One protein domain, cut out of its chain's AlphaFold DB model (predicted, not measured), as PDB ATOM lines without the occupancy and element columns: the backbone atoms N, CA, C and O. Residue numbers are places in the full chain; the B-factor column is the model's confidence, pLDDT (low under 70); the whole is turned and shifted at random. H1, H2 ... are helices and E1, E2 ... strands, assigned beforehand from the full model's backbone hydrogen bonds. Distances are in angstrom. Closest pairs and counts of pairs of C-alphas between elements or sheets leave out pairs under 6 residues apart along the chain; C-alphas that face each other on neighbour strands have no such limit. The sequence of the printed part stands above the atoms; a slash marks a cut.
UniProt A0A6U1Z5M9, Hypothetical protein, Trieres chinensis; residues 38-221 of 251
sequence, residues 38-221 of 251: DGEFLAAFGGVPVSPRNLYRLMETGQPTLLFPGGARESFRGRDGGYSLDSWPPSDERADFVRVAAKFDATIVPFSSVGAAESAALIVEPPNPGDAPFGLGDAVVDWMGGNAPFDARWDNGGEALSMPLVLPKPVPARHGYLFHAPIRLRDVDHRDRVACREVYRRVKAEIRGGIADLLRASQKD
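Overview. This is residues 38 to 221 of the 251 residues of the protein "Hypothetical protein" of Trieres chinensis (UniProt A0A6U1Z5M9). A long helix, H7, packs with its residues 203 to 218 on a ribbon of two strands, E1 and E4; H4 packs on the first part of H7 and H2 on H4, while a second ribbon, E2 and E3, lies toward the other end of the domain with H6 near E3. Little H3 lies near the middle among long unnamed stretches, and residues 40 to 45, of which 40 to 44 belong to H1, stick out. The printed part has 184 residues, under half of them in named elements, with seven helices and four strands in the order H1 H2 H3 H4 E1 H5 E2 H6 E3 E4 H7; both sheets are antiparallel, E1 - E4 and E2 - E3, and the class is mostly helix. The whole is compact, with a radius of gyration of the C-alphas of 18.3 A and spans of 58 by 42 by 27 A.

Along the chain. Find E1 at residues 111 to 114, 10.5 A long, and E4 at residues 176 to 179, 10.2 A long. H7, residues 193 to 219, starts at C-alpha 193, (37.955, 21.322, -34.609), and runs 39.5 A to C-alpha 219, (15.128, -10.092, -27.576). Look for H4 at residues 96 to 103, 10.6 A, and H2 at residues 52 to 60, 12.1 A. E2 is residues 120 to 123, 8.9 A, and E3 residues 165 to 168, 9.6 A. H6, residues 137 to 146, spans 14.3 A. The short helices are H5, residues 116 to 119, 5.1 A, H3, residues 72 to 75, 5.1 A, and H1, residues 39 to 44, 8.5 A, which begins at C-alpha 39, (9.071, 18.157, -50.432).

Arrangement. Begin at E1 and E4, antiparallel at 170 degrees, where N 112 and O 178 are 2.8 A apart, within hydrogen-bond range. The closest C-alphas of E1 and H7, those of Ser 112 and Ile 207, are 5.1 A apart. H7 touches H4 with residues 193 to 200 alone, at a steep tilt of 66 degrees; their closest C-alphas, Val 98 and Cys 196, are 5.9 A apart. H4 touches H2 at a shallow tilt of 26 degrees, the same way, closest at the C-alphas of Tyr 56 and Val 100, 6.1 A. E2 and E3 are antiparallel at 154 degrees, with N 121 and O 167 at 2.9 A, within hydrogen-bond range. The closest C-alphas of H6 and E3, Trp 143 and Leu 165, are 7.2 A apart. Tight links join E1 to H5 and H5 to E2. H3 is apart from H5, but only just, at 8.4 A; H1 is apart from H2 and H3. In H1, H2, H4, H6 and H7 every O i to N i+4 pair is within hydrogen-bond range; H3 and H5 are too short for such a pair.

Size, cuts and confidence. The two C-alphas farthest apart, Gly 130 and Asp 187, are 58.2 A from each other. The printed part has no cut. The links H2 to H3, H3 to H4, E2 to H6, H6 to E3 and E4 to H7 are long. Mean pLDDT of the printed part is 72.6; look for values under 70 at residues 38 to 45, 70 to 87, 89 to 94 and 117 to 172.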
ATOM      1  N   ASP A  38       7.343  16.140 -53.644       44.44
ATOM      2  CA  ASP A  38       7.684  15.241 -52.523       44.44
ATOM      3  C   ASP A  38       8.224  16.001 -51.297       44.44
ATOM      4  O   ASP A  38       8.138  15.534 -50.154       44.44
ATOM      5  N   GLY A  39       8.715  17.230 -51.508       48.34
ATOM      6  CA  GLY A  39       9.071  18.157 -50.432       48.34
ATOM      7  C   GLY A  39       7.859  18.607 -49.610       48.34
ATOM      8  O   GLY A  39       8.015  18.980 -48.448       48.34
ATOM      9  N   GLU A  40       6.649  18.514 -50.173       52.62
ATOM     10  CA  GLU A  40       5.407  18.959 -49.535       52.62
ATOM     11  C   GLU A  40       5.025  18.112 -48.315       52.62
ATOM     12  O   GLU A  40       4.578  18.666 -47.310       52.62
ATOM     13  N   PHE A  41       5.251  16.790 -48.350       51.81
ATOM     14  CA  PHE A  41       4.938  15.919 -47.214       51.81
ATOM     15  C   PHE A  41       5.848  16.222 -46.025       51.81
ATOM     16  O   PHE A  41       5.365  16.499 -44.930       51.81
ATOM     17  N   LEU A  42       7.170  16.224 -46.227       59.12
ATOM     18  CA  LEU A  42       8.113  16.523 -45.147       59.12
ATOM     19  C   LEU A  42       7.950  17.962 -44.651       59.12
ATOM     20  O   LEU A  42       7.948  18.172 -43.439       59.12
ATOM     21  N   ALA A  43       7.726  18.931 -45.544       66.56
ATOM     22  CA  ALA A  43       7.459  20.316 -45.166       66.56
ATOM     23  C   ALA A  43       6.172  20.466 -44.337       66.56
ATOM     24  O   ALA A  43       6.160  21.245 -43.382       66.56
ATOM     25  N   ALA A  44       5.120  19.687 -44.617       67.94
ATOM     26  CA  ALA A  44       3.894  19.683 -43.813       67.94
ATOM     27  C   ALA A  44       4.135  19.247 -42.354       67.94
ATOM     28  O   ALA A  44       3.426  19.697 -41.454       67.94
ATOM     29  N   PHE A  45       5.167  18.434 -42.102       65.69
ATOM     30  CA  PHE A  45       5.610  18.045 -40.756       65.69
ATOM     31  C   PHE A  45       6.761  18.910 -40.211       65.69
ATOM     32  O   PHE A  45       7.377  18.550 -39.208       65.69
ATOM     33  N   GLY A  46       7.055  20.052 -40.841       74.69
ATOM     34  CA  GLY A  46       8.129  20.963 -40.424       74.69
ATOM     35  C   GLY A  46       9.534  20.515 -40.840       74.69
ATOM     36  O   GLY A  46      10.526  21.034 -40.330       74.69
ATOM     37  N   GLY A  47       9.634  19.549 -41.750       76.00
ATOM     38  CA  GLY A  47      10.882  19.114 -42.358       76.00
ATOM     39  C   GLY A  47      11.474  20.199 -43.253       76.00
ATOM     40  O   GLY A  47      10.776  20.838 -44.036       76.00
ATOM     41  N   VAL A  48      12.785  20.390 -43.140       75.62
ATOM     42  CA  VAL A  48      13.550  21.354 -43.936       75.62
ATOM     43  C   VAL A  48      14.699  20.598 -44.603       75.62
ATOM     44  O   VAL A  48      15.319  19.767 -43.929       75.62
ATOM     45  N   PRO A  49      15.027  20.860 -45.884       71.38
ATOM     46  CA  PRO A  49      16.176  20.233 -46.527       71.38
ATOM     47  C   PRO A  49      17.446  20.417 -45.695       71.38
ATOM     48  O   PRO A  49      17.734  21.517 -45.204       71.38
ATOM     49  N   VAL A  50      18.209  19.338 -45.517       70.12
ATOM     50  CA  VAL A  50      19.417  19.360 -44.687       70.12
ATOM     51  C   VAL A  50      20.497  20.170 -45.401       70.12
ATOM     52  O   VAL A  50      21.109  19.708 -46.359       70.12
ATOM     53  N   SER A  51      20.761  21.375 -44.903       73.75
ATOM     54  CA  SER A  51      21.880  22.213 -45.332       73.75
ATOM     55  C   SER A  51      22.522  22.902 -44.124       73.75
ATOM     56  O   SER A  51      21.830  23.183 -43.135       73.75
ATOM     57  N   PRO A  52      23.826  23.240 -44.178       77.75
ATOM     58  CA  PRO A  52      24.470  24.015 -43.118       77.75
ATOM     59  C   PRO A  52      23.749  25.339 -42.831       77.75
ATOM     60  O   PRO A  52      23.660  25.761 -41.680       77.75
ATOM     61  N   ARG A  53      23.186  25.973 -43.870       83.31
ATOM     62  CA  ARG A  53      22.443  27.235 -43.765       83.31
ATOM     63  C   ARG A  53      21.129  27.065 -43.004       83.31
ATOM     64  O   ARG A  53      20.821  27.892 -42.150       83.31
ATOM     65  N   ASN A  54      20.377  26.003 -43.288       84.81
ATOM     66  CA  ASN A  54      19.118  25.729 -42.596       84.81
ATOM     67  C   ASN A  54      19.366  25.358 -41.137       84.81
ATOM     68  O   ASN A  54      18.725  25.926 -40.257       84.81
ATOM     69  N   LEU A  55      20.359  24.505 -40.861       87.00
ATOM     70  CA  LEU A  55      20.733  24.177 -39.484       87.00
ATOM     71  C   LEU A  55      21.157  25.426 -38.700       87.00
ATOM     72  O   LEU A  55      20.741  25.603 -37.560       87.00
ATOM     73  N   TYR A  56      21.937  26.316 -39.316       91.19
ATOM     74  CA  TYR A  56      22.319  27.584 -38.701       91.19
ATOM     75  C   TYR A  56      21.099  28.433 -38.326       91.19
ATOM     76  O   TYR A  56      21.002  28.878 -37.189       91.19
ATOM     77  N   ARG A  57      20.156  28.627 -39.260       91.75
ATOM     78  CA  ARG A  57      18.930  29.412 -39.030       91.75
ATOM     79  C   ARG A  57      18.050  28.806 -37.936       91.75
ATOM     80  O   ARG A  57      17.521  29.536 -37.101       91.75
ATOM     81  N   LEU A  58      17.903  27.481 -37.922       92.19
ATOM     82  CA  LEU A  58      17.138  26.777 -36.890       92.19
ATOM     83  C   LEU A  58      17.744  27.002 -35.499       92.19
ATOM     84  O   LEU A  58      17.018  27.300 -34.555       92.19
ATOM     85  N   MET A  59      19.073  26.944 -35.384       93.62
ATOM     86  CA  MET A  59      19.764  27.201 -34.118       93.62
ATOM     87  C   MET A  59      19.717  28.682 -33.717       93.62
ATOM     88  O   MET A  59      19.448  28.990 -32.560       93.62
ATOM     89  N   GLU A  60      19.896  29.603 -34.668       94.31
ATOM     90  CA  GLU A  60      19.800  31.055 -34.449       94.31
ATOM     91  C   GLU A  60      18.423  31.478 -33.925       94.31
ATOM     92  O   GLU A  60      18.318  32.358 -33.074       94.31
ATOM     93  N   THR A  61      17.366  30.816 -34.397       94.44
ATOM     94  CA  THR A  61      15.979  31.057 -33.972       94.44
ATOM     95  C   THR A  61      15.539  30.202 -32.777       94.44
ATOM     96  O   THR A  61      14.366  30.231 -32.402       94.44
ATOM     97  N   GLY A  62      16.462  29.450 -32.164       91.38
ATOM     98  CA  GLY A  62      16.213  28.649 -30.964       91.38
ATOM     99  C   GLY A  62      15.249  27.476 -31.168       91.38
ATOM    100  O   GLY A  62      14.608  27.043 -30.210       91.38
ATOM    101  N   GLN A  63      15.105  26.974 -32.396       90.88
ATOM    102  CA  GLN A  63      14.162  25.903 -32.714       90.88
ATOM    103  C   GLN A  63      14.705  24.528 -32.289       90.88
ATOM    104  O   GLN A  63      15.808  24.143 -32.702       90.88
ATOM    105  N   PRO A  64      13.930  23.727 -31.530       90.56
ATOM    106  CA  PRO A  64      14.244  22.320 -31.317       90.56
ATOM    107  C   PRO A  64      14.356  21.602 -32.665       90.56
ATOM    108  O   PRO A  64      13.415  21.597 -33.453       90.56
ATOM    109  N   THR A  65      15.518  21.011 -32.941       89.62
ATOM    110  CA  THR A  65      15.834  20.449 -34.261       89.62
ATOM    111  C   THR A  65      16.159  18.966 -34.150       89.62
ATOM    112  O   THR A  65      17.097  18.582 -33.450       89.62
ATOM    113  N   LEU A  66      15.410  18.136 -34.879       89.62
ATOM    114  CA  LEU A  66      15.724  16.725 -35.096       89.62
ATOM    115  C   LEU A  66      16.626  16.598 -36.328       89.62
ATOM    116  O   LEU A  66      16.234  16.984 -37.426       89.62
ATOM    117  N   LEU A  67      17.832  16.062 -36.149       85.88
ATOM    118  CA  LEU A  67      18.824  15.931 -37.214       85.88
ATOM    119  C   LEU A  67      19.209  14.466 -37.416       85.88
ATOM    120  O   LEU A  67      19.515  13.772 -36.450       85.88
ATOM    121  N   PHE A  68      19.278  14.048 -38.681       80.88
ATOM    122  CA  PHE A  68      19.842  12.769 -39.118       80.88
ATOM    123  C   PHE A  68      21.164  13.030 -39.855       80.88
ATOM    124  O   PHE A  68      21.136  13.383 -41.039       80.88
ATOM    125  N   PRO A  69      22.332  12.929 -39.192       77.00
ATOM    126  CA  PRO A  69      23.617  13.288 -39.797       77.00
ATOM    127  C   PRO A  69      24.023  12.409 -40.988       77.00
ATOM    128  O   PRO A  69      24.796  12.849 -41.837       77.00
ATOM    129  N   GLY A  70      23.498  11.184 -41.091       67.56
ATOM    130  CA  GLY A  70      23.658  10.324 -42.262       67.56
ATOM    131  C   GLY A  70      22.719  10.674 -43.424       67.56
ATOM    132  O   GLY A  70      22.883  10.121 -44.516       67.56
ATOM    133  N   GLY A  71      21.785  11.610 -43.236       66.38
ATOM    134  CA  GLY A  71      20.762  11.993 -44.209       66.38
ATOM    135  C   GLY A  71      19.714  10.900 -44.424       66.38
ATOM    136  O   GLY A  71      19.659   9.913 -43.697       66.38
ATOM    137  N   ALA A  72      18.897  11.035 -45.465       60.81
ATOM    138  CA  ALA A  72      17.783  10.120 -45.716       60.81
ATOM    139  C   ALA A  72      18.216   8.653 -45.960       60.81
ATOM    140  O   ALA A  72      17.470   7.728 -45.654       60.81
ATOM    141  N   ARG A  73      19.468   8.407 -46.372       59.00
ATOM    142  CA  ARG A  73      20.061   7.057 -46.410       59.00
ATOM    143  C   ARG A  73      20.200   6.373 -45.057       59.00
ATOM    144  O   ARG A  73      20.315   5.159 -45.020       59.00
ATOM    145  N   GLU A  74      20.276   7.124 -43.966       62.50
ATOM    146  CA  GLU A  74      20.240   6.565 -42.613       62.50
ATOM    147  C   GLU A  74      18.844   6.029 -42.279       62.50
ATOM    148  O   GLU A  74      18.726   4.962 -41.685       62.50
ATOM    149  N   SER A  75      17.804   6.730 -42.731       60.91
ATOM    150  CA  SER A  75      16.402   6.414 -42.444       60.91
ATOM    151  C   SER A  75      15.793   5.380 -43.400       60.91
ATOM    152  O   SER A  75      14.864   4.675 -43.020       60.91
ATOM    153  N   PHE A  76      16.314   5.273 -44.626       55.22
ATOM    154  CA  PHE A  76      15.741   4.466 -45.707       55.22
ATOM    155  C   PHE A  76      16.693   3.373 -46.211       55.22
ATOM    156  O   PHE A  76      16.913   3.226 -47.414       55.22
ATOM    157  N   ARG A  77      17.284   2.583 -45.309       57.09
ATOM    158  CA  ARG A  77      18.031   1.391 -45.737       57.09
ATOM    159  C   ARG A  77      17.076   0.224 -45.959       57.09
ATOM    160  O   ARG A  77      16.244  -0.071 -45.105       57.09
ATOM    161  N   GLY A  78      17.214  -0.422 -47.117       48.59
ATOM    162  CA  GLY A  78      16.505  -1.652 -47.454       48.59
ATOM    163  C   GLY A  78      16.739  -2.762 -46.429       48.59
ATOM    164  O   GLY A  78      17.540  -2.630 -45.502       48.59
ATOM    165  N   ARG A  79      16.045  -3.882 -46.634       43.00
ATOM    166  CA  ARG A  79      15.966  -5.036 -45.722       43.00
ATOM    167  C   ARG A  79      17.323  -5.570 -45.216       43.00
ATOM    168  O   ARG A  79      17.356  -6.158 -44.139       43.00
ATOM    169  N   ASP A  80      18.418  -5.299 -45.931       44.34
ATOM    170  CA  ASP A  80      19.754  -5.853 -45.673       44.34
ATOM    171  C   ASP A  80      20.738  -4.863 -45.006       44.34
ATOM    172  O   ASP A  80      21.849  -5.243 -44.642       44.34
ATOM    173  N   GLY A  81      20.358  -3.586 -44.826       48.88
ATOM    174  CA  GLY A  81      21.274  -2.520 -44.380       48.88
ATOM    175  C   GLY A  81      21.394  -2.297 -42.864       48.88
ATOM    176  O   GLY A  81      22.322  -1.613 -42.432       48.88
ATOM    177  N   GLY A  82      20.489  -2.868 -42.060       58.72
ATOM    178  CA  GLY A  82      20.528  -2.838 -40.589       58.72
ATOM    179  C   GLY A  82      20.624  -1.445 -39.934       58.72
ATOM    180  O   GLY A  82      20.478  -0.405 -40.570       58.72
ATOM    181  N   TYR A  83      20.897  -1.430 -38.625       58.47
ATOM    182  CA  TYR A  83      21.051  -0.218 -37.801       58.47
ATOM    183  C   TYR A  83      22.459   0.393 -37.849       58.47
ATOM    184  O   TYR A  83      22.997   0.838 -36.829       58.47
ATOM    185  N   SER A  84      23.113   0.353 -39.009       63.47
ATOM    186  CA  SER A  84      24.499   0.801 -39.115       63.47
ATOM    187  C   SER A  84      24.618   2.306 -39.367       63.47
ATOM    188  O   SER A  84      23.927   2.875 -40.212       63.47
ATOM    189  N   LEU A  85      25.565   2.953 -38.680       66.12
ATOM    190  CA  LEU A  85      25.875   4.387 -38.807       66.12
ATOM    191  C   LEU A  85      26.958   4.664 -39.872       66.12
ATOM    192  O   LEU A  85      27.758   5.594 -39.734       66.12
ATOM    193  N   ASP A  86      27.023   3.839 -40.917       59.12
ATOM    194  CA  ASP A  86      28.060   3.914 -41.959       59.12
ATOM    195  C   ASP A  86      27.801   5.029 -42.986       59.12
ATOM    196  O   ASP A  86      28.711   5.439 -43.696       59.12
ATOM    197  N   SER A  87      26.571   5.565 -43.055       62.09
ATOM    198  CA  SER A  87      26.231   6.749 -43.877       62.09
ATOM    199  C   SER A  87      26.750   8.053 -43.295       62.09
ATOM    200  O   SER A  87      26.777   9.063 -44.005       62.09
ATOM    201  N   TRP A  88      27.097   8.054 -42.008       72.50
ATOM    202  CA  TRP A  88      27.683   9.217 -41.370       72.50
ATOM    203  C   TRP A  88      29.063   9.444 -41.985       72.50
ATOM    204  O   TRP A  88      29.838   8.483 -42.025       72.50
ATOM    205  N   PRO A  89      29.387  10.674 -42.424       63.53
ATOM    206  CA  PRO A  89      30.659  10.976 -43.057       63.53
ATOM    207  C   PRO A  89      31.832  10.334 -42.296       63.53
ATOM    208  O   PRO A  89      31.956  10.541 -41.081       63.53
ATOM    209  N   PRO A  90      32.660   9.513 -42.975       55.25
ATOM    210  CA  PRO A  90      33.779   8.820 -42.341       55.25
ATOM    211  C   PRO A  90      34.880   9.798 -41.931       55.25
ATOM    212  O   PRO A  90      35.633   9.525 -40.998       55.25
ATOM    213  N   SER A  91      34.958  10.961 -42.586       51.53
ATOM    214  CA  SER A  91      35.826  12.032 -42.139       51.53
ATOM    215  C   SER A  91      35.170  12.779 -40.978       51.53
ATOM    216  O   SER A  91      34.330  13.662 -41.130       51.53
ATOM    217  N   ASP A  92      35.686  12.485 -39.792       53.91
ATOM    218  CA  ASP A  92      35.657  13.307 -38.580       53.91
ATOM    219  C   ASP A  92      35.944  14.826 -38.810       53.91
ATOM    220  O   ASP A  92      35.866  15.639 -37.891       53.91
ATOM    221  N   GLU A  93      36.337  15.229 -40.024       52.62
ATOM    222  CA  GLU A  93      36.590  16.608 -40.450       52.62
ATOM    223  C   GLU A  93      35.328  17.455 -40.617       52.62
ATOM    224  O   GLU A  93      35.421  18.679 -40.518       52.62
ATOM    225  N   ARG A  94      34.160  16.828 -40.803       65.75
ATOM    226  CA  ARG A  94      32.868  17.506 -40.991       65.75
ATOM    227  C   ARG A  94      31.944  17.320 -39.791       65.75
ATOM    228  O   ARG A  94      30.782  16.948 -39.931       65.75
ATOM    229  N   ALA A  95      32.439  17.611 -38.587       76.62
ATOM    230  CA  ALA A  95      31.616  17.754 -37.378       76.62
ATOM    231  C   ALA A  95      30.732  19.026 -37.435       76.62
ATOM    232  O   ALA A  95      30.586  19.746 -36.448       76.62
ATOM    233  N   ASP A  96      30.179  19.348 -38.605       84.94
ATOM    234  CA  ASP A  96      29.608  20.657 -38.912       84.94
ATOM    235  C   ASP A  96      28.371  20.934 -38.066       84.94
ATOM    236  O   ASP A  96      28.231  22.034 -37.537       84.94
ATOM    237  N   PHE A  97      27.530  19.923 -37.828       88.56
ATOM    238  CA  PHE A  97      26.379  20.102 -36.948       88.56
ATOM    239  C   PHE A  97      26.787  20.374 -35.498       88.56
ATOM    240  O   PHE A  97      26.136  21.170 -34.830       88.56
ATOM    241  N   VAL A  98      27.880  19.766 -35.020       93.00
ATOM    242  CA  VAL A  98      28.404  20.023 -33.672       93.00
ATOM    243  C   VAL A  98      28.945  21.439 -33.587       93.00
ATOM    244  O   VAL A  98      28.677  22.132 -32.616       93.00
ATOM    245  N   ARG A  99      29.664  21.898 -34.615       92.69
ATOM    246  CA  ARG A  99      30.204  23.262 -34.664       92.69
ATOM    247  C   ARG A  99      29.093  24.304 -34.691       92.69
ATOM    248  O   ARG A  99      29.172  25.294 -33.972       92.69
ATOM    249  N   VAL A 100      28.049  24.082 -35.491       93.12
ATOM    250  CA  VAL A 100      26.875  24.965 -35.512       93.12
ATOM    251  C   VAL A 100      26.174  24.938 -34.154       93.12
ATOM    252  O   VAL A 100      25.919  25.997 -33.597       93.12
ATOM    253  N   ALA A 101      25.939  23.762 -33.572       94.44
ATOM    254  CA  ALA A 101      25.314  23.634 -32.257       94.44
ATOM    255  C   ALA A 101      26.133  24.325 -31.147       94.44
ATOM    256  O   ALA A 101      25.573  25.067 -30.344       94.44
ATOM    257  N   ALA A 102      27.457  24.149 -31.135       96.06
ATOM    258  CA  ALA A 102      28.364  24.771 -30.172       96.06
ATOM    259  C   ALA A 102      28.393  26.299 -30.308       96.06
ATOM    260  O   ALA A 102      28.444  27.004 -29.310       96.06
ATOM    261  N   LYS A 103      28.286  26.834 -31.532       95.81
ATOM    262  CA  LYS A 103      28.208  28.285 -31.759       95.81
ATOM    263  C   LYS A 103      27.011  28.932 -31.045       95.81
ATOM    264  O   LYS A 103      27.093  30.106 -30.694       95.81
ATOM    265  N   PHE A 104      25.923  28.189 -30.870       96.50
ATOM    266  CA  PHE A 104      24.686  28.661 -30.246       96.50
ATOM    267  C   PHE A 104      24.476  28.099 -28.831       96.50
ATOM    268  O   PHE A 104      23.348  28.096 -28.347       96.50
ATOM    269  N   ASP A 105      25.530  27.589 -28.180       96.50
ATOM    270  CA  ASP A 105      25.471  26.978 -26.841       96.50
ATOM    271  C   ASP A 105      24.390  25.887 -26.707       96.50
ATOM    272  O   ASP A 105      23.819  25.653 -25.635       96.50
ATOM    273  N   ALA A 106      24.088  25.199 -27.811       96.25
ATOM    274  CA  ALA A 106      23.000  24.241 -27.859       96.25
ATOM    275  C   ALA A 106      23.303  22.992 -27.012       96.25
ATOM    276  O   ALA A 106      24.446  22.662 -26.681       96.25
ATOM    277  N   THR A 107      22.244  22.259 -26.673       97.31
ATOM    278  CA  THR A 107      22.350  20.945 -26.032       97.31
ATOM    279  C   THR A 107      22.020  19.866 -27.049       97.31
ATOM    280  O   THR A 107      20.929  19.859 -27.614       97.31
ATOM    281  N   ILE A 108      22.945  18.933 -27.261       96.69
ATOM    282  CA  ILE A 108      22.694  17.748 -28.083       96.69
ATOM    283  C   ILE A 108      22.128  16.653 -27.183       96.69
ATOM    284  O   ILE A 108      22.752  16.282 -26.191       96.69
ATOM    285  N   VAL A 109      20.975  16.098 -27.550       97.12
ATOM    286  CA  VAL A 109      20.435  14.874 -26.943       97.12
ATOM    287  C   VAL A 109      20.537  13.764 -27.987       97.12
ATOM    288  O   VAL A 109      19.723  13.737 -28.912       97.12
ATOM    289  N   PRO A 110      21.544  12.872 -27.908       94.81
ATOM    290  CA  PRO A 110      21.602  11.729 -28.807       94.81
ATOM    291  C   PRO A 110      20.365  10.855 -28.587       94.81
ATOM    292  O   PRO A 110      19.944  10.657 -27.444       94.81
ATOM    293  N   PHE A 111      19.793  10.305 -29.654       92.38
ATOM    294  CA  PHE A 111      18.698   9.348 -29.547       92.38
ATOM    295  C   PHE A 111      18.965   8.143 -30.452       92.38
ATOM    296  O   PHE A 111      19.471   8.282 -31.563       92.38
ATOM    297  N   SER A 112      18.633   6.957 -29.959       90.50
ATOM    298  CA  SER A 112      18.670   5.703 -30.706       90.50
ATOM    299  C   SER A 112      17.246   5.229 -30.942       90.50
ATOM    300  O   SER A 112      16.405   5.344 -30.047       90.50
ATOM    301  N   SER A 113      16.973   4.654 -32.108       86.31
ATOM    302  CA  SER A 113      15.679   4.043 -32.395       86.31
ATOM    303  C   SER A 113      15.819   2.680 -33.065       86.31
ATOM    304  O   SER A 113      16.754   2.432 -33.824       86.31
ATOM    305  N   VAL A 114      14.875   1.791 -32.755       83.94
ATOM    306  CA  VAL A 114      14.696   0.479 -33.392       83.94
ATOM    307  C   VAL A 114      13.220   0.239 -33.706       83.94
ATOM    308  O   VAL A 114      12.353   0.868 -33.104       83.94
ATOM    309  N   GLY A 115      12.913  -0.663 -34.633       74.31
ATOM    310  CA  GLY A 115      11.563  -1.087 -34.997       74.31
ATOM    311  C   GLY A 115      11.069  -0.531 -36.330       74.31
ATOM    312  O   GLY A 115      10.201  -1.146 -36.946       74.31
ATOM    313  N   ALA A 116      11.604   0.598 -36.805       70.19
ATOM    314  CA  ALA A 116      11.149   1.214 -38.056       70.19
ATOM    315  C   ALA A 116      11.455   0.326 -39.278       70.19
ATOM    316  O   ALA A 116      10.562   0.049 -40.080       70.19
ATOM    317  N   ALA A 117      12.682  -0.200 -39.365       65.44
ATOM    318  CA  ALA A 117      13.112  -1.093 -40.444       65.44
ATOM    319  C   ALA A 117      12.355  -2.436 -40.447       65.44
ATOM    320  O   ALA A 117      12.175  -3.066 -41.487       65.44
ATOM    321  N   GLU A 118      11.879  -2.896 -39.289       66.25
ATOM    322  CA  GLU A 118      11.100  -4.126 -39.161       66.25
ATOM    323  C   GLU A 118       9.599  -3.895 -39.346       66.25
ATOM    324  O   GLU A 118       8.895  -4.860 -39.645       66.25
ATOM    325  N   SER A 119       9.107  -2.662 -39.192       56.44
ATOM    326  CA  SER A 119       7.684  -2.305 -39.312       56.44
ATOM    327  C   SER A 119       7.235  -2.045 -40.742       56.44
ATOM    328  O   SER A 119       6.055  -2.227 -41.047       56.44
ATOM    329  N   ALA A 120       8.160  -1.671 -41.618       55.66
ATOM    330  CA  ALA A 120       7.882  -1.449 -43.024       55.66
ATOM    331  C   ALA A 120       8.759  -2.334 -43.907       55.66
ATOM    332  O   ALA A 120       9.941  -2.543 -43.637       55.66
ATOM    333  N   ALA A 121       8.179  -2.869 -44.977       54.78
ATOM    334  CA  ALA A 121       8.974  -3.353 -46.090       54.78
ATOM    335  C   ALA A 121       9.390  -2.127 -46.904       54.78
ATOM    336  O   ALA A 121       8.564  -1.522 -47.583       54.78
ATOM    337  N   LEU A 122      10.662  -1.748 -46.785       52.72
ATOM    338  CA  LEU A 122      11.251  -0.783 -47.696       52.72
ATOM    339  C   LEU A 122      11.484  -1.482 -49.028       52.72
ATOM    340  O   LEU A 122      12.349  -2.357 -49.124       52.72
ATOM    341  N   ILE A 123      10.703  -1.117 -50.034       51.62
ATOM    342  CA  ILE A 123      10.876  -1.660 -51.368       51.62
ATOM    343  C   ILE A 123      11.660  -0.645 -52.195       51.62
ATOM    344  O   ILE A 123      11.163   0.424 -52.541       51.62
ATOM    345  N   VAL A 124      12.930  -0.981 -52.428       45.50
ATOM    346  CA  VAL A 124      13.884  -0.170 -53.202       45.50
ATOM    347  C   VAL A 124      13.717  -0.415 -54.708       45.50
ATOM    348  O   VAL A 124      13.955   0.490 -55.499       45.50
ATOM    349  N   GLU A 125      13.239  -1.599 -55.101       44.16
ATOM    350  CA  GLU A 125      12.867  -1.949 -56.477       44.16
ATOM    351  C   GLU A 125      11.373  -2.284 -56.509       44.16
ATOM    352  O   GLU A 125      10.978  -3.220 -55.813       44.16
ATOM    353  N   PRO A 126      10.526  -1.541 -57.246       44.72
ATOM    354  CA  PRO A 126       9.079  -1.724 -57.182       44.72
ATOM    355  C   PRO A 126       8.705  -3.185 -57.478       44.72
ATOM    356  O   PRO A 126       9.180  -3.734 -58.475       44.72
ATOM    357  N   PRO A 127       7.855  -3.838 -56.659       49.62
ATOM    358  CA  PRO A 127       7.292  -5.124 -57.045       49.62
ATOM    359  C   PRO A 127       6.395  -4.887 -58.263       49.62
ATOM    360  O   PRO A 127       5.882  -3.777 -58.447       49.62
ATOM    361  N   ASN A 128       6.113  -5.919 -59.062       58.28
ATOM    362  CA  ASN A 128       4.980  -5.792 -59.978       58.28
ATOM    363  C   ASN A 128       3.735  -5.437 -59.140       58.28
ATOM    364  O   ASN A 128       3.550  -6.029 -58.074       58.28
ATOM    365  N   PRO A 129       2.856  -4.520 -59.582       56.62
ATOM    366  CA  PRO A 129       1.633  -4.163 -58.853       56.62
ATOM    367  C   PRO A 129       0.798  -5.359 -58.377       56.62
ATOM    368  O   PRO A 129       0.167  -5.295 -57.326       56.62
ATOM    369  N   GLY A 130       0.820  -6.462 -59.135       57.53
ATOM    370  CA  GLY A 130       0.130  -7.710 -58.792       57.53
ATOM    371  C   GLY A 130       0.724  -8.474 -57.603       57.53
ATOM    372  O   GLY A 130       0.028  -9.295 -57.013       57.53
ATOM    373  N   ASP A 131       1.967  -8.178 -57.220       60.72
ATOM    374  CA  ASP A 131       2.677  -8.806 -56.101       60.72
ATOM    375  C   ASP A 131       2.518  -8.010 -54.788       60.72
ATOM    376  O   ASP A 131       3.011  -8.423 -53.735       60.72
ATOM    377  N   ALA A 132       1.831  -6.859 -54.825       59.56
ATOM    378  CA  ALA A 132       1.598  -6.029 -53.651       59.56
ATOM    379  C   ALA A 132       0.647  -6.737 -52.662       59.56
ATOM    380  O   ALA A 132      -0.505  -7.037 -52.997       59.56
ATOM    381  N   PRO A 133       1.077  -6.999 -51.416       53.84
ATOM    382  CA  PRO A 133       0.228  -7.674 -50.448       53.84
ATOM    383  C   PRO A 133      -0.914  -6.759 -49.977       53.84
ATOM    384  O   PRO A 133      -0.836  -5.533 -50.051       53.84
ATOM    385  N   PHE A 134      -1.984  -7.368 -49.458       59.62
ATOM    386  CA  PHE A 134      -3.135  -6.673 -48.852       59.62
ATOM    387  C   PHE A 134      -3.948  -5.782 -49.806       59.62
ATOM    388  O   PHE A 134      -4.654  -4.889 -49.347       59.62
ATOM    389  N   GLY A 135      -3.881  -6.026 -51.119       61.69
ATOM    390  CA  GLY A 135      -4.641  -5.251 -52.108       61.69
ATOM    391  C   GLY A 135      -4.096  -3.839 -52.331       61.69
ATOM    392  O   GLY A 135      -4.796  -2.994 -52.871       61.69
ATOM    393  N   LEU A 136      -2.844  -3.580 -51.940       62.72
ATOM    394  CA  LEU A 136      -2.186  -2.276 -52.078       62.72
ATOM    395  C   LEU A 136      -1.675  -1.995 -53.504       62.72
ATOM    396  O   LEU A 136      -0.889  -1.072 -53.688       62.72
ATOM    397  N   GLY A 137      -2.102  -2.770 -54.506       61.12
ATOM    398  CA  GLY A 137      -1.645  -2.649 -55.895       61.12
ATOM    399  C   GLY A 137      -1.868  -1.254 -56.477       61.12
ATOM    400  O   GLY A 137      -0.948  -0.694 -57.065       61.12
ATOM    401  N   ASP A 138      -3.028  -0.651 -56.216       64.50
ATOM    402  CA  ASP A 138      -3.342   0.708 -56.675       64.50
ATOM    403  C   ASP A 138      -2.435   1.756 -56.008       64.50
ATOM    404  O   ASP A 138      -1.939   2.655 -56.676       64.50
ATOM    405  N   ALA A 139      -2.100   1.582 -54.724       62.25
ATOM    406  CA  ALA A 139      -1.150   2.454 -54.027       62.25
ATOM    407  C   ALA A 139       0.286   2.319 -54.573       62.25
ATOM    408  O   ALA A 139       1.042   3.290 -54.579       62.25
ATOM    409  N   VAL A 140       0.668   1.126 -55.050       58.69
ATOM    410  CA  VAL A 140       1.950   0.897 -55.738       58.69
ATOM    411  C   VAL A 140       1.955   1.574 -57.111       58.69
ATOM    412  O   VAL A 140       2.951   2.198 -57.473       58.69
ATOM    413  N   VAL A 141       0.853   1.484 -57.863       60.09
ATOM    414  CA  VAL A 141       0.689   2.136 -59.175       60.09
ATOM    415  C   VAL A 141       0.704   3.660 -59.042       60.09
ATOM    416  O   VAL A 141       1.435   4.314 -59.782       60.09
ATOM    417  N   ASP A 142      -0.018   4.216 -58.068       63.19
ATOM    418  CA  ASP A 142      -0.043   5.655 -57.788       63.19
ATOM    419  C   ASP A 142       1.342   6.174 -57.368       63.19
ATOM    420  O   ASP A 142       1.796   7.203 -57.868       63.19
ATOM    421  N   TRP A 143       2.066   5.433 -56.517       56.75
ATOM    422  CA  TRP A 143       3.447   5.769 -56.143       56.75
ATOM    423  C   TRP A 143       4.396   5.741 -57.355       56.75
ATOM    424  O   TRP A 143       5.201   6.657 -57.516       56.75
ATOM    425  N   MET A 144       4.275   4.741 -58.239       54.22
ATOM    426  CA  MET A 144       5.084   4.656 -59.466       54.22
ATOM    427  C   MET A 144       4.753   5.755 -60.484       54.22
ATOM    428  O   MET A 144       5.629   6.157 -61.246       54.22
ATOM    429  N   GLY A 145       3.505   6.229 -60.520       51.81
ATOM    430  CA  GLY A 145       3.058   7.282 -61.432       51.81
ATOM    431  C   GLY A 145       3.378   8.708 -60.968       51.81
ATOM    432  O   GLY A 145       3.387   9.613 -61.802       51.81
ATOM    433  N   GLY A 146       3.622   8.916 -59.666       50.53
ATOM    434  CA  GLY A 146       3.701  10.248 -59.052       50.53
ATOM    435  C   GLY A 146       5.067  10.695 -58.521       50.53
ATOM    436  O   GLY A 146       5.302  11.901 -58.464       50.53
ATOM    437  N   ASN A 147       5.974   9.779 -58.162       50.62
ATOM    438  CA  ASN A 147       7.180  10.146 -57.407       50.62
ATOM    439  C   ASN A 147       8.430  10.225 -58.292       50.62
ATOM    440  O   ASN A 147       9.029   9.213 -58.667       50.62
ATOM    441  N   ALA A 148       8.841  11.454 -58.602       42.41
ATOM    442  CA  ALA A 148      10.141  11.733 -59.198       42.41
ATOM    443  C   ALA A 148      11.255  11.651 -58.128       42.41
ATOM    444  O   ALA A 148      11.010  11.941 -56.959       42.41
ATOM    445  N   PRO A 149      12.497  11.288 -58.491       44.25
ATOM    446  CA  PRO A 149      13.623  11.307 -57.556       44.25
ATOM    447  C   PRO A 149      13.831  12.711 -56.957       44.25
ATOM    448  O   PRO A 149      13.866  13.682 -57.714       44.25
ATOM    449  N   PHE A 150      14.026  12.836 -55.637       43.03
ATOM    450  CA  PHE A 150      14.361  14.112 -54.987       43.03
ATOM    451  C   PHE A 150      15.779  14.075 -54.402       43.03
ATOM    452  O   PHE A 150      16.279  13.029 -53.983       43.03
ATOM    453  N   ASP A 151      16.468  15.215 -54.390       42.78
ATOM    454  CA  ASP A 151      17.830  15.282 -53.862       42.78
ATOM    455  C   ASP A 151      17.799  15.440 -52.332       42.78
ATOM    456  O   ASP A 151      17.329  16.441 -51.790       42.78
ATOM    457  N   ALA A 152      18.260  14.417 -51.610       43.94
ATOM    458  CA  ALA A 152      18.214  14.386 -50.148       43.94
ATOM    459  C   ALA A 152      19.491  14.934 -49.483       43.94
ATOM    460  O   ALA A 152      19.604  14.900 -48.248       43.94
ATOM    461  N   ARG A 153      20.472  15.416 -50.261       40.34
ATOM    462  CA  ARG A 153      21.704  16.034 -49.750       40.34
ATOM    463  C   ARG A 153      22.016  17.337 -50.483       40.34
ATOM    464  O   ARG A 153      21.992  17.409 -51.696       40.34
ATOM    465  N   TRP A 154      22.373  18.361 -49.709       40.94
ATOM    466  CA  TRP A 154      22.777  19.672 -50.226       40.94
ATOM    467  C   TRP A 154      24.195  19.697 -50.830       40.94
ATOM    468  O   TRP A 154      24.547  20.667 -51.496       40.94
ATOM    469  N   ASP A 155      25.045  18.688 -50.586       42.53
ATOM    470  CA  ASP A 155      26.332  18.619 -51.287       42.53
ATOM    471  C   ASP A 155      26.181  17.869 -52.613       42.53
ATOM    472  O   ASP A 155      25.576  16.805 -52.675       42.53
ATOM    473  N   ASN A 156      26.678  18.498 -53.680       43.03
ATOM    474  CA  ASN A 156      26.639  18.070 -55.080       43.03
ATOM    475  C   ASN A 156      27.398  16.744 -55.319       43.03
ATOM    476  O   ASN A 156      28.381  16.705 -56.060       43.03
ATOM    477  N   GLY A 157      26.972  15.665 -54.666       42.09
ATOM    478  CA  GLY A 157      27.428  14.292 -54.866       42.09
ATOM    479  C   GLY A 157      26.514  13.469 -55.778       42.09
ATOM    480  O   GLY A 157      26.837  12.318 -56.042       42.09
ATOM    481  N   GLY A 158      25.410  14.047 -56.270       39.56
ATOM    482  CA  GLY A 158      24.619  13.487 -57.367       39.56
ATOM    483  C   GLY A 158      23.998  12.123 -57.077       39.56
ATOM    484  O   GLY A 158      24.104  11.222 -57.901       39.56
ATOM    485  N   GLU A 159      23.337  11.956 -55.936       40.59
ATOM    486  CA  GLU A 159      22.547  10.750 -55.692       40.59
ATOM    487  C   GLU A 159      21.116  11.143 -55.365       40.59
ATOM    488  O   GLU A 159      20.738  11.320 -54.208       40.59
ATOM    489  N   ALA A 160      20.341  11.269 -56.442       42.47
ATOM    490  CA  ALA A 160      18.901  11.395 -56.396       42.47
ATOM    491  C   ALA A 160      18.334  10.248 -55.549       42.47
ATOM    492  O   ALA A 160      18.489   9.069 -55.883       42.47
ATOM    493  N   LEU A 161      17.722  10.589 -54.419       44.09
ATOM    494  CA  LEU A 161      17.050   9.626 -53.576       44.09
ATOM    495  C   LEU A 161      15.588   9.594 -54.007       44.09
ATOM    496  O   LEU A 161      14.822  10.505 -53.718       44.09
ATOM    497  N   SER A 162      15.174   8.539 -54.695       45.66
ATOM    498  CA  SER A 162      13.743   8.281 -54.853       45.66
ATOM    499  C   SER A 162      13.167   7.886 -53.495       45.66
ATOM    500  O   SER A 162      13.728   7.005 -52.838       45.66
ATOM    501  N   MET A 163      12.076   8.530 -53.050       47.44
ATOM    502  CA  MET A 163      11.370   8.117 -51.829       47.44
ATOM    503  C   MET A 163      10.946   6.662 -52.001       47.44
ATOM    504  O   MET A 163      10.089   6.417 -52.841       47.44
ATOM    505  N   PRO A 164      11.502   5.698 -51.251       51.03
ATOM    506  CA  PRO A 164      11.170   4.295 -51.451       51.03
ATOM    507  C   PRO A 164       9.704   4.037 -51.117       51.03
ATOM    508  O   PRO A 164       9.127   4.683 -50.239       51.03
ATOM    509  N   LEU A 165       9.109   3.048 -51.779       54.81
ATOM    510  CA  LEU A 165       7.778   2.593 -51.420       54.81
ATOM    511  C   LEU A 165       7.854   1.907 -50.049       54.81
ATOM    512  O   LEU A 165       8.490   0.863 -49.883       54.81
ATOM    513  N   VAL A 166       7.211   2.514 -49.055       58.66
ATOM    514  CA  VAL A 166       7.127   1.999 -47.687       58.66
ATOM    515  C   VAL A 166       5.814   1.233 -47.557       58.66
ATOM    516  O   VAL A 166       4.765   1.833 -47.334       58.66
ATOM    517  N   LEU A 167       5.851  -0.096 -47.684       58.53
ATOM    518  CA  LEU A 167       4.666  -0.912 -47.411       58.53
ATOM    519  C   LEU A 167       4.603  -1.247 -45.916       58.53
ATOM    520  O   LEU A 167       5.498  -1.940 -45.409       58.53
ATOM    521  N   PRO A 168       3.568  -0.794 -45.183       57.88
ATOM    522  CA  PRO A 168       3.403  -1.176 -43.791       57.88
ATOM    523  C   PRO A 168       3.149  -2.682 -43.715       57.88
ATOM    524  O   PRO A 168       2.351  -3.240 -44.472       57.88
ATOM    525  N   LYS A 169       3.819  -3.367 -42.787       62.81
ATOM    526  CA  LYS A 169       3.439  -4.746 -42.472       62.81
ATOM    527  C   LYS A 169       2.079  -4.734 -41.760       62.81
ATOM    528  O   LYS A 169       1.810  -3.786 -41.023       62.81
ATOM    529  N   PRO A 170       1.256  -5.794 -41.893       59.44
ATOM    530  CA  PRO A 170      -0.065  -5.876 -41.253       59.44
ATOM    531  C   PRO A 170      -0.038  -5.611 -39.759       59.44
ATOM    532  O   PRO A 170      -1.020  -5.158 -39.182       59.44
ATOM    533  N   VAL A 171       1.098  -5.920 -39.135       63.25
ATOM    534  CA  VAL A 171       1.344  -5.596 -37.745       63.25
ATOM    535  C   VAL A 171       2.714  -4.935 -37.646       63.25
ATOM    536  O   VAL A 171       3.719  -5.585 -37.959       63.25
ATOM    537  N   PRO A 172       2.779  -3.662 -37.219       64.81
ATOM    538  CA  PRO A 172       4.046  -2.968 -37.072       64.81
ATOM    539  C   PRO A 172       4.888  -3.640 -35.984       64.81
ATOM    540  O   PRO A 172       4.376  -4.146 -34.978       64.81
ATOM    541  N   ALA A 173       6.203  -3.645 -36.169       70.62
ATOM    542  CA  ALA A 173       7.111  -4.003 -35.096       70.62
ATOM    543  C   ALA A 173       7.026  -2.958 -33.971       70.62
ATOM    544  O   ALA A 173       6.543  -1.832 -34.137       70.62
ATOM    545  N   ARG A 174       7.471  -3.345 -32.775       79.44
ATOM    546  CA  ARG A 174       7.532  -2.412 -31.652       79.44
ATOM    547  C   ARG A 174       8.647  -1.406 -31.912       79.44
ATOM    548  O   ARG A 174       9.783  -1.802 -32.154       79.44
ATOM    549  N   HIS A 175       8.307  -0.124 -31.830       82.31
ATOM    550  CA  HIS A 175       9.277   0.951 -31.955       82.31
ATOM    551  C   HIS A 175       9.882   1.241 -30.584       82.31
ATOM    552  O   HIS A 175       9.162   1.560 -29.636       82.31
ATOM    553  N   GLY A 176      11.194   1.079 -30.470       86.44
ATOM    554  CA  GLY A 176      11.958   1.436 -29.283       86.44
ATOM    555  C   GLY A 176      12.688   2.747 -29.521       86.44
ATOM    556  O   GLY A 176      13.319   2.901 -30.562       86.44
ATOM    557  N   TYR A 177      12.627   3.659 -28.555       90.44
ATOM    558  CA  TYR A 177      13.370   4.917 -28.571       90.44
ATOM    559  C   TYR A 177      14.154   5.041 -27.268       90.44
ATOM    560  O   TYR A 177      13.596   4.838 -26.189       90.44
ATOM    561  N   LEU A 178      15.437   5.376 -27.363       91.50
ATOM    562  CA  LEU A 178      16.311   5.618 -26.221       91.50
ATOM    563  C   LEU A 178      16.945   6.998 -26.358       91.50
ATOM    564  O   LEU A 178      17.710   7.236 -27.288       91.50
ATOM    565  N   PHE A 179      16.634   7.889 -25.421       93.81
ATOM    566  CA  PHE A 179      17.282   9.191 -25.301       93.81
ATOM    567  C   PHE A 179      18.480   9.075 -24.366       93.81
ATOM    568  O   PHE A 179      18.358   8.594 -23.238       93.81
ATOM    569  N   HIS A 180      19.636   9.513 -24.846       94.56
ATOM    570  CA  HIS A 180      20.893   9.468 -24.110       94.56
ATOM    571  C   HIS A 180      21.077  10.708 -23.240       94.56
ATOM    572  O   HIS A 180      20.339  11.691 -23.340       94.56
ATOM    573  N   ALA A 181      22.096  10.671 -22.382       95.44
ATOM    574  CA  ALA A 181      22.441  11.802 -21.533       95.44
ATOM    575  C   ALA A 181      22.694  13.075 -22.377       95.44
ATOM    576  O   ALA A 181      23.470  13.019 -23.338       95.44
ATOM    577  N   PRO A 182      22.097  14.227 -22.014       97.19
ATOM    578  CA  PRO A 182      22.314  15.476 -22.733       97.19
ATOM    579  C   PRO A 182      23.785  15.917 -22.715       97.19
ATOM    580  O   PRO A 182      24.445  15.902 -21.674       97.19
ATOM    581  N   ILE A 183      24.284  16.370 -23.862       97.00
ATOM    582  CA  ILE A 183      25.625  16.928 -24.046       97.00
ATOM    583  C   ILE A 183      25.478  18.441 -24.208       97.00
ATOM    584  O   ILE A 183      25.069  18.931 -25.261       97.00
ATOM    585  N   ARG A 184      25.789  19.185 -23.143       97.25
ATOM    586  CA  ARG A 184      25.809  20.655 -23.161       97.25
ATOM    587  C   ARG A 184      27.074  21.140 -23.862       97.25
ATOM    588  O   ARG A 184      28.158  20.692 -23.502       97.25
ATOM    589  N   LEU A 185      26.938  22.057 -24.820       96.56
ATOM    590  CA  LEU A 185      28.067  22.556 -25.616       96.56
ATOM    591  C   LEU A 185      28.598  23.924 -25.180       96.56
ATOM    592  O   LEU A 185      29.502  24.435 -25.823       96.56
ATOM    593  N   ARG A 186      28.085  24.487 -24.079       94.06
ATOM    594  CA  ARG A 186      28.484  25.806 -23.554       94.06
ATOM    595  C   ARG A 186      30.000  25.982 -23.381       94.06
ATOM    596  O   ARG A 186      30.513  27.083 -23.524       94.06
ATOM    597  N   ASP A 187      30.703  24.897 -23.063       94.25
ATOM    598  CA  ASP A 187      32.147  24.907 -22.807       94.25
ATOM    599  C   ASP A 187      32.968  24.403 -24.014       94.25
ATOM    600  O   ASP A 187      34.168  24.160 -23.902       94.25
ATOM    601  N   VAL A 188      32.330  24.213 -25.175       95.50
ATOM    602  CA  VAL A 188      32.958  23.712 -26.406       95.50
ATOM    603  C   VAL A 188      33.132  24.869 -27.388       95.50
ATOM    604  O   VAL A 188      32.156  25.388 -27.924       95.50
ATOM    605  N   ASP A 189      34.374  25.254 -27.691       95.62
ATOM    606  CA  ASP A 189      34.620  26.254 -28.737       95.62
ATOM    607  C   ASP A 189      34.317  25.669 -30.127       95.62
ATOM    608  O   ASP A 189      34.997  24.766 -30.613       95.62
ATOM    609  N   HIS A 190      33.324  26.232 -30.819       93.12
ATOM    610  CA  HIS A 190      32.965  25.871 -32.196       93.12
ATOM    611  C   HIS A 190      34.097  26.045 -33.231       93.12
ATOM    612  O   HIS A 190      34.008  25.529 -34.359       93.12
ATOM    613  N   ARG A 191      35.143  26.813 -32.894       93.25
ATOM    614  CA  ARG A 191      36.355  26.982 -33.712       93.25
ATOM    615  C   ARG A 191      37.387  25.888 -33.451       93.25
ATOM    616  O   ARG A 191      38.182  25.605 -34.350       93.25
ATOM    617  N   ASP A 192      37.333  25.236 -32.293       94.19
ATOM    618  CA  ASP A 192      38.162  24.081 -31.974       94.19
ATOM    619  C   ASP A 192      37.622  22.832 -32.686       94.19
ATOM    620  O   ASP A 192      36.650  22.178 -32.289       94.19
ATOM    621  N   ARG A 193      38.290  22.490 -33.790       90.00
ATOM    622  CA  ARG A 193      37.955  21.322 -34.609       90.00
ATOM    623  C   ARG A 193      38.213  19.997 -33.895       90.00
ATOM    624  O   ARG A 193      37.631  18.996 -34.308       90.00
ATOM    625  N   VAL A 194      39.098  19.961 -32.903       91.50
ATOM    626  CA  VAL A 194      39.402  18.749 -32.137       91.50
ATOM    627  C   VAL A 194      38.295  18.521 -31.115       91.50
ATOM    628  O   VAL A 194      37.671  17.462 -31.148       91.50
ATOM    629  N   ALA A 195      37.946  19.536 -30.321       93.12
ATOM    630  CA  ALA A 195      36.864  19.438 -29.339       93.12
ATOM    631  C   ALA A 195      35.511  19.090 -29.990       93.12
ATOM    632  O   ALA A 195      34.813  18.166 -29.564       93.12
ATOM    633  N   CYS A 196      35.161  19.750 -31.101       93.25
ATOM    634  CA  CYS A 196      33.929  19.439 -31.836       93.25
ATOM    635  C   CYS A 196      33.909  17.999 -32.379       93.25
ATOM    636  O   CYS A 196      32.860  17.355 -32.447       93.25
ATOM    637  N   ARG A 197      35.074  17.471 -32.759       91.19
ATOM    638  CA  ARG A 197      35.219  16.105 -33.267       91.19
ATOM    639  C   ARG A 197      35.081  15.066 -32.162       91.19
ATOM    640  O   ARG A 197      34.486  14.016 -32.388       91.19
ATOM    641  N   GLU A 198      35.584  15.349 -30.968       92.56
ATOM    642  CA  GLU A 198      35.379  14.488 -29.800       92.56
ATOM    643  C   GLU A 198      33.898  14.379 -29.439       92.56
ATOM    644  O   GLU A 198      33.390  13.272 -29.250       92.56
ATOM    645  N   VAL A 199      33.177  15.503 -29.449       94.56
ATOM    646  CA  VAL A 199      31.722  15.512 -29.255       94.56
ATOM    647  C   VAL A 199      31.014  14.706 -30.347       94.56
ATOM    648  O   VAL A 199      30.171  13.871 -30.027       94.56
ATOM    649  N   TYR A 200      31.376  14.888 -31.619       92.19
ATOM    650  CA  TYR A 200      30.812  14.106 -32.727       92.19
ATOM    651  C   TYR A 200      30.997  12.595 -32.522       92.19
ATOM    652  O   TYR A 200      30.034  11.828 -32.613       92.19
ATOM    653  N   ARG A 201      32.217  12.158 -32.185       91.31
ATOM    654  CA  ARG A 201      32.516  10.743 -31.914       91.31
ATOM    655  C   ARG A 201      31.733  10.219 -30.720       91.31
ATOM    656  O   ARG A 201      31.216   9.107 -30.793       91.31
ATOM    657  N   ARG A 202      31.607  11.018 -29.655       93.31
ATOM    658  CA  ARG A 202      30.794  10.680 -28.483       93.31
ATOM    659  C   ARG A 202      29.335  10.467 -28.874       93.31
ATOM    660  O   ARG A 202      28.791   9.418 -28.561       93.31
ATOM    661  N   VAL A 203      28.726  11.401 -29.606       93.25
ATOM    662  CA  VAL A 203      27.339  11.275 -30.092       93.25
ATOM    663  C   VAL A 203      27.167   9.989 -30.902       93.25
ATOM    664  O   VAL A 203      26.270   9.198 -30.617       93.25
ATOM    665  N   LYS A 204      28.059   9.735 -31.868       89.75
ATOM    666  CA  LYS A 204      28.009   8.528 -32.708       89.75
ATOM    667  C   LYS A 204      28.148   7.242 -31.883       89.75
ATOM    668  O   LYS A 204      27.468   6.257 -32.162       89.75
ATOM    669  N   ALA A 205      29.021   7.238 -30.874       90.69
ATOM    670  CA  ALA A 205      29.230   6.097 -29.988       90.69
ATOM    671  C   ALA A 205      28.016   5.822 -29.086       90.69
ATOM    672  O   ALA A 205      27.597   4.669 -29.003       90.69
ATOM    673  N   GLU A 206      27.423   6.856 -28.478       92.88
ATOM    674  CA  GLU A 206      26.205   6.734 -27.660       92.88
ATOM    675  C   GLU A 206      25.049   6.175 -28.497       92.88
ATOM    676  O   GLU A 206      24.423   5.191 -28.110       92.88
ATOM    677  N   ILE A 207      24.826   6.711 -29.705       91.25
ATOM    678  CA  ILE A 207      23.759   6.226 -30.595       91.25
ATOM    679  C   ILE A 207      23.975   4.752 -30.957       91.25
ATOM    680  O   ILE A 207      23.034   3.959 -30.871       91.25
ATOM    681  N   ARG A 208      25.206   4.361 -31.318       89.50
ATOM    682  CA  ARG A 208      25.543   2.965 -31.639       89.50
ATOM    683  C   ARG A 208      25.330   2.039 -30.438       89.50
ATOM    684  O   ARG A 208      24.767   0.960 -30.606       89.50
ATOM    685  N   GLY A 209      25.763   2.458 -29.250       90.69
ATOM    686  CA  GLY A 209      25.545   1.720 -28.007       90.69
ATOM    687  C   GLY A 209      24.057   1.540 -27.723       90.69
ATOM    688  O   GLY A 209      23.590   0.415 -27.583       90.69
ATOM    689  N   GLY A 210      23.285   2.626 -27.779       91.62
ATOM    690  CA  GLY A 210      21.846   2.593 -27.528       91.62
ATOM    691  C   GLY A 210      21.057   1.745 -28.520       91.62
ATOM    692  O   GLY A 210      20.122   1.055 -28.126       91.62
ATOM    693  N   ILE A 211      21.452   1.730 -29.795       88.94
ATOM    694  CA  ILE A 211      20.897   0.805 -30.794       88.94
ATOM    695  C   ILE A 211      21.165  -0.643 -30.371       88.94
ATOM    696  O   ILE A 211      20.246  -1.462 -30.349       88.94
ATOM    697  N   ALA A 212      22.411  -0.968 -30.016       89.38
ATOM    698  CA  ALA A 212      22.770  -2.314 -29.585       89.38
ATOM    699  C   ALA A 212      22.011  -2.722 -28.312       89.38
ATOM    700  O   ALA A 212      21.600  -3.876 -28.189       89.38
ATOM    701  N   ASP A 213      21.811  -1.796 -27.377       90.69
ATOM    702  CA  ASP A 213      21.081  -2.022 -26.128       90.69
ATOM    703  C   ASP A 213      19.599  -2.283 -26.401       90.69
ATOM    704  O   ASP A 213      19.058  -3.290 -25.942       90.69
ATOM    705  N   LEU A 214      18.965  -1.450 -27.232       90.19
ATOM    706  CA  LEU A 214      17.583  -1.635 -27.671       90.19
ATOM    707  C   LEU A 214      17.391  -2.977 -28.388       90.19
ATOM    708  O   LEU A 214      16.428  -3.690 -28.107       90.19
ATOM    709  N   LEU A 215      18.318  -3.367 -29.267       87.38
ATOM    710  CA  LEU A 215      18.262  -4.658 -29.953       87.38
ATOM    711  C   LEU A 215      18.373  -5.833 -28.978       87.38
ATOM    712  O   LEU A 215      17.568  -6.760 -29.068       87.38
ATOM    713  N   ARG A 216      19.312  -5.797 -28.025       89.00
ATOM    714  CA  ARG A 216      19.447  -6.848 -26.998       89.00
ATOM    715  C   ARG A 216      18.216  -6.914 -26.099       89.00
ATOM    716  O   ARG A 216      17.674  -7.996 -25.886       89.00
ATOM    717  N   ALA A 217      17.737  -5.772 -25.616       89.88
ATOM    718  CA  ALA A 217      16.558  -5.698 -24.763       89.88
ATOM    719  C   ALA A 217      15.301  -6.196 -25.499       89.88
ATOM    720  O   ALA A 217      14.519  -6.966 -24.941       89.88
ATOM    721  N   SER A 218      15.169  -5.889 -26.795       86.25
ATOM    722  CA  SER A 218      14.067  -6.377 -27.639       86.25
ATOM    723  C   SER A 218      14.016  -7.903 -27.769       86.25
ATOM    724  O   SER A 218      12.969  -8.457 -28.094       86.25
ATOM    725  N   GLN A 219      15.124  -8.621 -27.558       86.38
ATOM    726  CA  GLN A 219      15.128 -10.092 -27.576       86.38
ATOM    727  C   GLN A 219      14.451 -10.687 -26.341       86.38
ATOM    728  O   GLN A 219      13.966 -11.812 -26.397       86.38
ATOM    729  N   LYS A 220      14.385  -9.929 -25.244       87.44
ATOM    730  CA  LYS A 220      13.763 -10.344 -23.981       87.44
ATOM    731  C   LYS A 220      12.319  -9.876 -23.848       87.44
ATOM    732  O   LYS A 220      11.700 -10.088 -22.812       87.44
ATOM    733  N   ASP A 221      11.787  -9.231 -24.881       86.81
ATOM    734  CA  ASP A 221      10.417  -8.747 -24.897       86.81
ATOM    735  C   ASP A 221       9.427  -9.928 -24.984       86.81
ATOM    736  O   ASP A 221       9.372 -10.613 -26.012       86.81
TER     737      ASP A 221